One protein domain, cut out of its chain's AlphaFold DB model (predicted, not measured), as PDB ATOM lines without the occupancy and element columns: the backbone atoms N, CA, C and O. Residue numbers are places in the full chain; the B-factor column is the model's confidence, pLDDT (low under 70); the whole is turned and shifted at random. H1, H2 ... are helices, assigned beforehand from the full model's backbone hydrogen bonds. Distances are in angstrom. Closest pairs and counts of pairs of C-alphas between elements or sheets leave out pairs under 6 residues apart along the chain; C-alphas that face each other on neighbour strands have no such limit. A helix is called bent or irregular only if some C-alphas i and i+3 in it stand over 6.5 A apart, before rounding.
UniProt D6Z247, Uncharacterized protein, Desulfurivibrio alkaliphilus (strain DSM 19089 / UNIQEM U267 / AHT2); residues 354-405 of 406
ATOM      1  N   VAL A 354      20.370  -6.338 122.091       91.94
ATOM      2  CA  VAL A 354      20.297  -7.639 122.792       91.94
ATOM      3  C   VAL A 354      19.377  -7.559 124.015       91.94
ATOM      4  O   VAL A 354      18.444  -8.353 124.137       91.94
ATOM      5  N   THR A 355      19.581  -6.582 124.906       90.00
ATOM      6  CA  THR A 355      18.716  -6.373 126.081       90.00
ATOM      7  C   THR A 355      17.283  -6.019 125.678       90.00
ATOM      8  O   THR A 355      16.339  -6.532 126.283       90.00
ATOM      9  N   ALA A 356      17.096  -5.220 124.624       89.94
ATOM     10  CA  ALA A 356      15.764  -4.876 124.134       89.94
ATOM     11  C   ALA A 356      14.974  -6.118 123.690       89.94
ATOM     12  O   ALA A 356      13.838  -6.302 124.128       89.94
ATOM     13  N   LEU A 357      15.590  -6.991 122.883       88.88
ATOM     14  CA  LEU A 357      14.940  -8.186 122.337       88.88
ATOM     15  C   LEU A 357      14.796  -9.336 123.346       88.88
ATOM     16  O   LEU A 357      13.844 -10.108 123.232       88.88
ATOM     17  N   ASN A 358      15.687  -9.456 124.336       89.50
ATOM     18  CA  ASN A 358      15.624 -10.513 125.360       89.50
ATOM     19  C   ASN A 358      14.813 -10.140 126.611       89.50
ATOM     20  O   ASN A 358      14.314 -11.032 127.302       89.50
ATOM     21  N   GLU A 359      14.728  -8.851 126.952       87.38
ATOM     22  CA  GLU A 359      14.157  -8.410 128.226       87.38
ATOM     23  C   GLU A 359      13.088  -7.335 128.107       87.38
ATOM     24  O   GLU A 359      11.979  -7.535 128.602       87.38
ATOM     25  N   ASP A 360      13.413  -6.183 127.524       86.06
ATOM     26  CA  ASP A 360      12.556  -5.011 127.696       86.06
ATOM     27  C   ASP A 360      11.276  -5.081 126.847       86.06
ATOM     28  O   ASP A 360      10.224  -4.633 127.309       86.06
ATOM     29  N   VAL A 361      11.300  -5.700 125.662       85.44
ATOM     30  CA  VAL A 361      10.101  -5.843 124.812       85.44
ATOM     31  C   VAL A 361       9.001  -6.711 125.452       85.44
ATOM     32  O   VAL A 361       7.821  -6.405 125.301       85.44
ATOM     33  N   ASP A 362       9.347  -7.698 126.290       87.50
ATOM     34  CA  ASP A 362       8.361  -8.475 127.070       87.50
ATOM     35  C   ASP A 362       7.525  -7.583 128.010       87.50
ATOM     36  O   ASP A 362       6.398  -7.932 128.371       87.50
ATOM     37  N   SER A 363       8.066  -6.430 128.436       87.75
ATOM     38  CA  SER A 363       7.329  -5.476 129.275       87.75
ATOM     39  C   SER A 363       6.217  -4.745 128.518       87.75
ATOM     40  O   SER A 363       5.243  -4.340 129.155       87.75
ATOM     41  N   LEU A 364       6.305  -4.652 127.180       87.44
ATOM     42  CA  LEU A 364       5.201  -4.207 126.327       87.44
ATOM     43  C   LEU A 364       4.092  -5.257 126.332       87.44
ATOM     44  O   LEU A 364       2.976  -4.958 126.755       87.44
ATOM     45  N   VAL A 365       4.429  -6.492 125.937       86.88
ATOM     46  CA  VAL A 365       3.479  -7.609 125.812       86.88
ATOM     47  C   VAL A 365       2.715  -7.812 127.116       86.88
ATOM     48  O   VAL A 365       1.489  -7.834 127.119       86.88
ATOM     49  N   ALA A 366       3.409  -7.846 128.258       88.31
ATOM     50  CA  ALA A 366       2.772  -8.032 129.559       88.31
ATOM     51  C   ALA A 366       1.687  -6.980 129.883       88.31
ATOM     52  O   ALA A 366       0.785  -7.280 130.668       88.31
ATOM     53  N   MET A 367       1.766  -5.771 129.318       88.69
ATOM     54  CA  MET A 367       0.838  -4.657 129.571       88.69
ATOM     55  C   MET A 367      -0.340  -4.593 128.585       88.69
ATOM     56  O   MET A 367      -1.277  -3.829 128.826       88.69
ATOM     57  N   LEU A 368      -0.328  -5.387 127.508       86.56
ATOM     58  CA  LEU A 368      -1.423  -5.453 126.534       86.56
ATOM     59  C   LEU A 368      -2.672  -6.166 127.103       86.56
ATOM     60  O   LEU A 368      -2.564  -6.949 128.056       86.56
ATOM     61  N   PRO A 369      -3.874  -5.937 126.537       87.00
ATOM     62  CA  PRO A 369      -5.052  -6.781 126.745       87.00
ATOM     63  C   PRO A 369      -4.754  -8.261 126.473       87.00
ATOM     64  O   PRO A 369      -4.034  -8.591 125.540       87.00
ATOM     65  N   LYS A 370      -5.315  -9.177 127.274       87.00
ATOM     66  CA  LYS A 370      -4.996 -10.622 127.201       87.00
ATOM     67  C   LYS A 370      -5.273 -11.273 125.844       87.00
ATOM     68  O   LYS A 370      -4.675 -12.296 125.544       87.00
ATOM     69  N   ASP A 371      -6.207 -10.716 125.093       85.69
ATOM     70  CA  ASP A 371      -6.562 -11.098 123.734       85.69
ATOM     71  C   ASP A 371      -5.520 -10.656 122.690       85.69
ATOM     72  O   ASP A 371      -5.343 -11.369 121.713       85.69
ATOM     73  N   GLU A 372      -4.779  -9.574 122.943       84.25
ATOM     74  CA  GLU A 372      -3.650  -9.101 122.118       84.25
ATOM     75  C   GLU A 372      -2.305  -9.721 122.571       84.25
ATOM     76  O   GLU A 372      -1.371  -9.846 121.784       84.25
ATOM     77  N   GLN A 373      -2.194 -10.149 123.841       87.06
ATOM     78  CA  GLN A 373      -0.963 -10.736 124.401       87.06
ATOM     79  C   GLN A 373      -0.487 -11.992 123.667       87.06
ATOM     80  O   GLN A 373       0.717 -12.170 123.521       87.06
ATOM     81  N   GLU A 374      -1.398 -12.888 123.274       88.00
ATOM     82  CA  GLU A 374      -1.022 -14.158 122.632       88.00
ATOM     83  C   GLU A 374      -0.490 -13.929 121.205       88.00
ATOM     84  O   GLU A 374       0.501 -14.547 120.831       88.00
ATOM     85  N   GLU A 375      -1.086 -12.991 120.464       84.00
ATOM     86  CA  GLU A 375      -0.726 -12.624 119.085       84.00
ATOM     87  C   GLU A 375       0.630 -11.901 119.028       84.00
ATOM     88  O   GLU A 375       1.576 -12.400 118.422       84.00
ATOM     89  N   VAL A 376       0.794 -10.811 119.791       83.19
ATOM     90  CA  VAL A 376       2.059 -10.048 119.818       83.19
ATOM     91  C   VAL A 376       3.220 -10.869 120.405       83.19
ATOM     92  O   VAL A 376       4.379 -10.645 120.053       83.19
ATOM     93  N   GLN A 377       2.944 -11.843 121.283       86.75
ATOM     94  CA  GLN A 377       3.963 -12.788 121.755       86.75
ATOM     95  C   GLN A 377       4.374 -13.788 120.662       86.75
ATOM     96  O   GLN A 377       5.559 -14.104 120.573       86.75
ATOM     97  N   GLU A 378       3.434 -14.279 119.844       85.62
ATOM     98  CA  GLU A 378       3.728 -15.192 118.729       85.62
ATOM     99  C   GLU A 378       4.586 -14.498 117.660       85.62
ATOM    100  O   GLU A 378       5.625 -15.044 117.285       85.62
ATOM    101  N   ASP A 379       4.251 -13.263 117.271       83.88
ATOM    102  CA  ASP A 379       5.047 -12.462 116.323       83.88
ATOM    103  C   ASP A 379       6.459 -12.163 116.844       83.88
ATOM    104  O   ASP A 379       7.456 -12.310 116.130       83.88
ATOM    105  N   LEU A 380       6.563 -11.766 118.116       85.00
ATOM    106  CA  LEU A 380       7.842 -11.508 118.773       85.00
ATOM    107  C   LEU A 380       8.708 -12.774 118.836       85.00
ATOM    108  O   LEU A 380       9.922 -12.701 118.623       85.00
ATOM    109  N   ASP A 381       8.109 -13.931 119.114       87.62
ATOM    110  CA  ASP A 381       8.828 -15.201 119.165       87.62
ATOM    111  C   ASP A 381       9.155 -15.750 117.759       87.62
ATOM    112  O   ASP A 381      10.213 -16.370 117.606       87.62
ATOM    113  N   GLU A 382       8.361 -15.462 116.712       86.44
ATOM    114  CA  GLU A 382       8.761 -15.688 115.309       86.44
ATOM    115  C   GLU A 382       9.974 -14.819 114.953       86.44
ATOM    116  O   GLU A 382      10.971 -15.345 114.455       86.44
ATOM    117  N   PHE A 383       9.938 -13.515 115.248       85.44
ATOM    118  CA  PHE A 383      11.049 -12.604 114.959       85.44
ATOM    119  C   PHE A 383      12.336 -13.029 115.684       85.44
ATOM    120  O   PHE A 383      13.404 -13.136 115.073       85.44
ATOM    121  N   ARG A 384      12.235 -13.386 116.973       89.56
ATOM    122  CA  ARG A 384      13.345 -13.976 117.738       89.56
ATOM    123  C   ARG A 384      13.879 -15.240 117.067       89.56
ATOM    124  O   ARG A 384      15.090 -15.363 116.874       89.56
ATOM    125  N   ALA A 385      12.992 -16.157 116.677       89.38
ATOM    126  CA  ALA A 385      13.357 -17.391 115.992       89.38
ATOM    127  C   ALA A 385      13.967 -17.159 114.595       89.38
ATOM    128  O   ALA A 385      14.787 -17.974 114.166       89.38
ATOM    129  N   GLU A 386      13.641 -16.065 113.899       86.75
ATOM    130  CA  GLU A 386      14.287 -15.699 112.632       86.75
ATOM    131  C   GLU A 386      15.759 -15.308 112.840       86.75
ATOM    132  O   GLU A 386      16.613 -15.677 112.030       86.75
ATOM    133  N   ILE A 387      16.080 -14.656 113.964       88.50
ATOM    134  CA  ILE A 387      17.444 -14.273 114.355       88.50
ATOM    135  C   ILE A 387      18.252 -15.515 114.783       88.50
ATOM    136  O   ILE A 387      19.189 -15.950 114.104       88.50
ATOM    137  N   CYS A 388      17.873 -16.144 115.896       90.19
ATOM    138  CA  CYS A 388      18.667 -17.191 116.557       90.19
ATOM    139  C   CYS A 388      18.418 -18.622 116.020       90.19
ATOM    140  O   CYS A 388      19.247 -19.508 116.235       90.19
ATOM    141  N   GLY A 389      17.306 -18.852 115.309       85.69
ATOM    142  CA  GLY A 389      16.777 -20.179 114.973       85.69
ATOM    143  C   GLY A 389      15.815 -20.735 116.037       85.69
ATOM    144  O   GLY A 389      15.959 -20.478 117.225       85.69
ATOM    145  N   ALA A 390      14.826 -21.538 115.629       81.19
ATOM    146  CA  ALA A 390      13.875 -22.152 116.563       81.19
ATOM    147  C   ALA A 390      14.431 -23.448 117.209       81.19
ATOM    148  O   ALA A 390      14.876 -24.339 116.474       81.19
ATOM    149  N   PRO A 391      14.324 -23.641 118.542       78.94
ATOM    150  CA  PRO A 391      13.783 -22.719 119.548       78.94
ATOM    151  C   PRO A 391      14.782 -21.625 119.972       78.94
ATOM    152  O   PRO A 391      15.978 -21.892 120.081       78.94
ATOM    153  N   CYS A 392      14.261 -20.433 120.288       84.38
ATOM    154  CA  CYS A 392      15.035 -19.312 120.819       84.38
ATOM    155  C   CYS A 392      14.862 -19.185 122.335       84.38
ATOM    156  O   CYS A 392      13.782 -18.815 122.789       84.38
ATOM    157  N   ASP A 393      15.911 -19.453 123.113       84.38
ATOM    158  CA  ASP A 393      15.902 -19.181 124.559       84.38
ATOM    159  C   ASP A 393      16.497 -17.793 124.890       84.38
ATOM    160  O   ASP A 393      16.066 -17.140 125.840       84.38
ATOM    161  N   GLU A 394      17.490 -17.343 124.112       90.94
ATOM    162  CA  GLU A 394      18.234 -16.091 124.299       90.94
ATOM    163  C   GLU A 394      18.882 -15.670 122.967       90.94
ATOM    164  O   GLU A 394      19.554 -16.478 122.320       90.94
ATOM    165  N   ILE A 395      18.708 -14.410 122.557       92.06
ATOM    166  CA  ILE A 395      19.453 -13.798 121.447       92.06
ATOM    167  C   ILE A 395      20.825 -13.350 121.952       92.06
ATOM    168  O   ILE A 395      20.952 -12.789 123.036       92.06
ATOM    169  N   THR A 396      21.856 -13.540 121.135       92.38
ATOM    170  CA  THR A 396      23.221 -13.072 121.407       92.38
ATOM    171  C   THR A 396      23.723 -12.187 120.270       92.38
ATOM    172  O   THR A 396      23.188 -12.230 119.161       92.38
ATOM    173  N   GLU A 397      24.790 -11.421 120.511       90.25
ATOM    174  CA  GLU A 397      25.455 -10.637 119.459       90.25
ATOM    175  C   GLU A 397      25.840 -11.503 118.248       90.25
ATOM    176  O   GLU A 397      25.645 -11.081 117.116       90.25
ATOM    177  N   ASP A 398      26.319 -12.737 118.464       90.56
ATOM    178  CA  ASP A 398      26.699 -13.646 117.369       90.56
ATOM    179  C   ASP A 398      25.497 -14.045 116.502       90.56
ATOM    180  O   ASP A 398      25.615 -14.166 115.285       90.56
ATOM    181  N   MET A 399      24.314 -14.185 117.106       92.62
ATOM    182  CA  MET A 399      23.081 -14.485 116.372       92.62
ATOM    183  C   MET A 399      22.592 -13.286 115.556       92.62
ATOM    184  O   MET A 399      22.095 -13.482 114.452       92.62
ATOM    185  N   ILE A 400      22.764 -12.056 116.054       90.44
ATOM    186  CA  ILE A 400      22.479 -10.826 115.294       90.44
ATOM    187  C   ILE A 400      23.456 -10.698 114.117       90.44
ATOM    188  O   ILE A 400      23.040 -10.444 112.989       90.44
ATOM    189  N   ILE A 401      24.745 -10.937 114.364       89.81
ATOM    190  CA  ILE A 401      25.804 -10.955 113.348       89.81
ATOM    191  C   ILE A 401      25.480 -11.956 112.229       89.81
ATOM    192  O   ILE A 401      25.569 -11.610 111.053       89.81
ATOM    193  N   ASP A 402      25.072 -13.177 112.579       88.62
ATOM    194  CA  ASP A 402      24.706 -14.204 111.601       88.62
ATOM    195  C   ASP A 402      23.327 -13.969 110.957       88.62
ATOM    196  O   ASP A 402      23.087 -14.466 109.858       88.62
ATOM    197  N   TYR A 403      22.417 -13.232 111.603       87.31
ATOM    198  CA  TYR A 403      21.124 -12.834 111.030       87.31
ATOM    199  C   TYR A 403      21.287 -11.782 109.929       87.31
ATOM    200  O   TYR A 403      20.654 -11.897 108.885       87.31
ATOM    201  N   LEU A 404      22.214 -10.831 110.093       85.25
ATOM    202  CA  LEU A 404      22.564  -9.836 109.067       85.25
ATOM    203  C   LEU A 404      23.122 -10.448 107.762       85.25
ATOM    204  O   LEU A 404      23.230  -9.739 106.763       85.25
ATOM    205  N   LEU A 405      23.466 -11.742 107.762       79.81
ATOM    206  CA  LEU A 405      23.948 -12.512 106.608       79.81
ATOM    207  C   LEU A 405      22.855 -13.362 105.914       79.81
ATOM    208  O   LEU A 405      23.191 -14.153 105.029       79.81
TER     209      LEU A 405
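What this domain is: This is residues 354 to 405 of the 406 residues of an uncharacterized protein of Desulfurivibrio alkaliphilus (strain DSM 19089 / UNIQEM U267 / AHT2) (UniProt D6Z247). One long helix, H3, makes the longest axis; the chain reaches it through two short helices, H1 and H2, placed one after the other along one side of H3, and folds back at residues 366 to 369. A short helix, H4, stands crosswise at the last end of H3. The printed part has 52 residues with four named helices, H1, H2, H3 and H4 in chain order, and no named strand; its class is all helix. It is only just compact, close to loose, with a radius of gyration of the C-alphas of 11.6 A, and elongated, spanning 35 by 18 by 16 A.

Where its parts are: Find C-alpha 354 at (20.297, -7.639, 122.792); from there H1 runs to residue 360, 9.5 A. It is only just irregular: C-alphas 357 and 360 are 6.7 A apart. H2 is residues 362 to 365. At C-alpha 370, (-4.996, -10.622, 127.201), H3 begins and runs 26.8 A to residue 388. H4, residues 397 to 403, covers 9.7 A and ends at (21.124, -12.834, 111.030).

How they stand to each other: Look first at H3: its residues 386 to 388 alone touch H4, about perpendicular at 87 degrees, and the closest C-alphas, Ile 387 and Tyr 403, are 5.2 A apart. H2 only just touches H3, at residues 373 to 377 alone, with 3 pairs of C-alphas within 8 A; the closest, Val 365 and Gln 373, are 5.6 A apart. H1 is close to H3 but not clearly touching, at a shallow tilt of 13 degrees, opposite ways; the closest C-alphas, Leu 357 and Arg 384, are 7.6 A apart. H2 and H4 are apart. Every O i to N i+4 pair is within hydrogen-bond range in H1 and H4, and 13 of 15 are in H3; H2 is too short for such a pair.

The domain as a whole: The two C-alphas farthest apart, Pro 369 and Leu 405, are 35.8 A apart. The printed part has no cut, and no link is long. Its mean pLDDT is 87.3, and no printed residue is under 70.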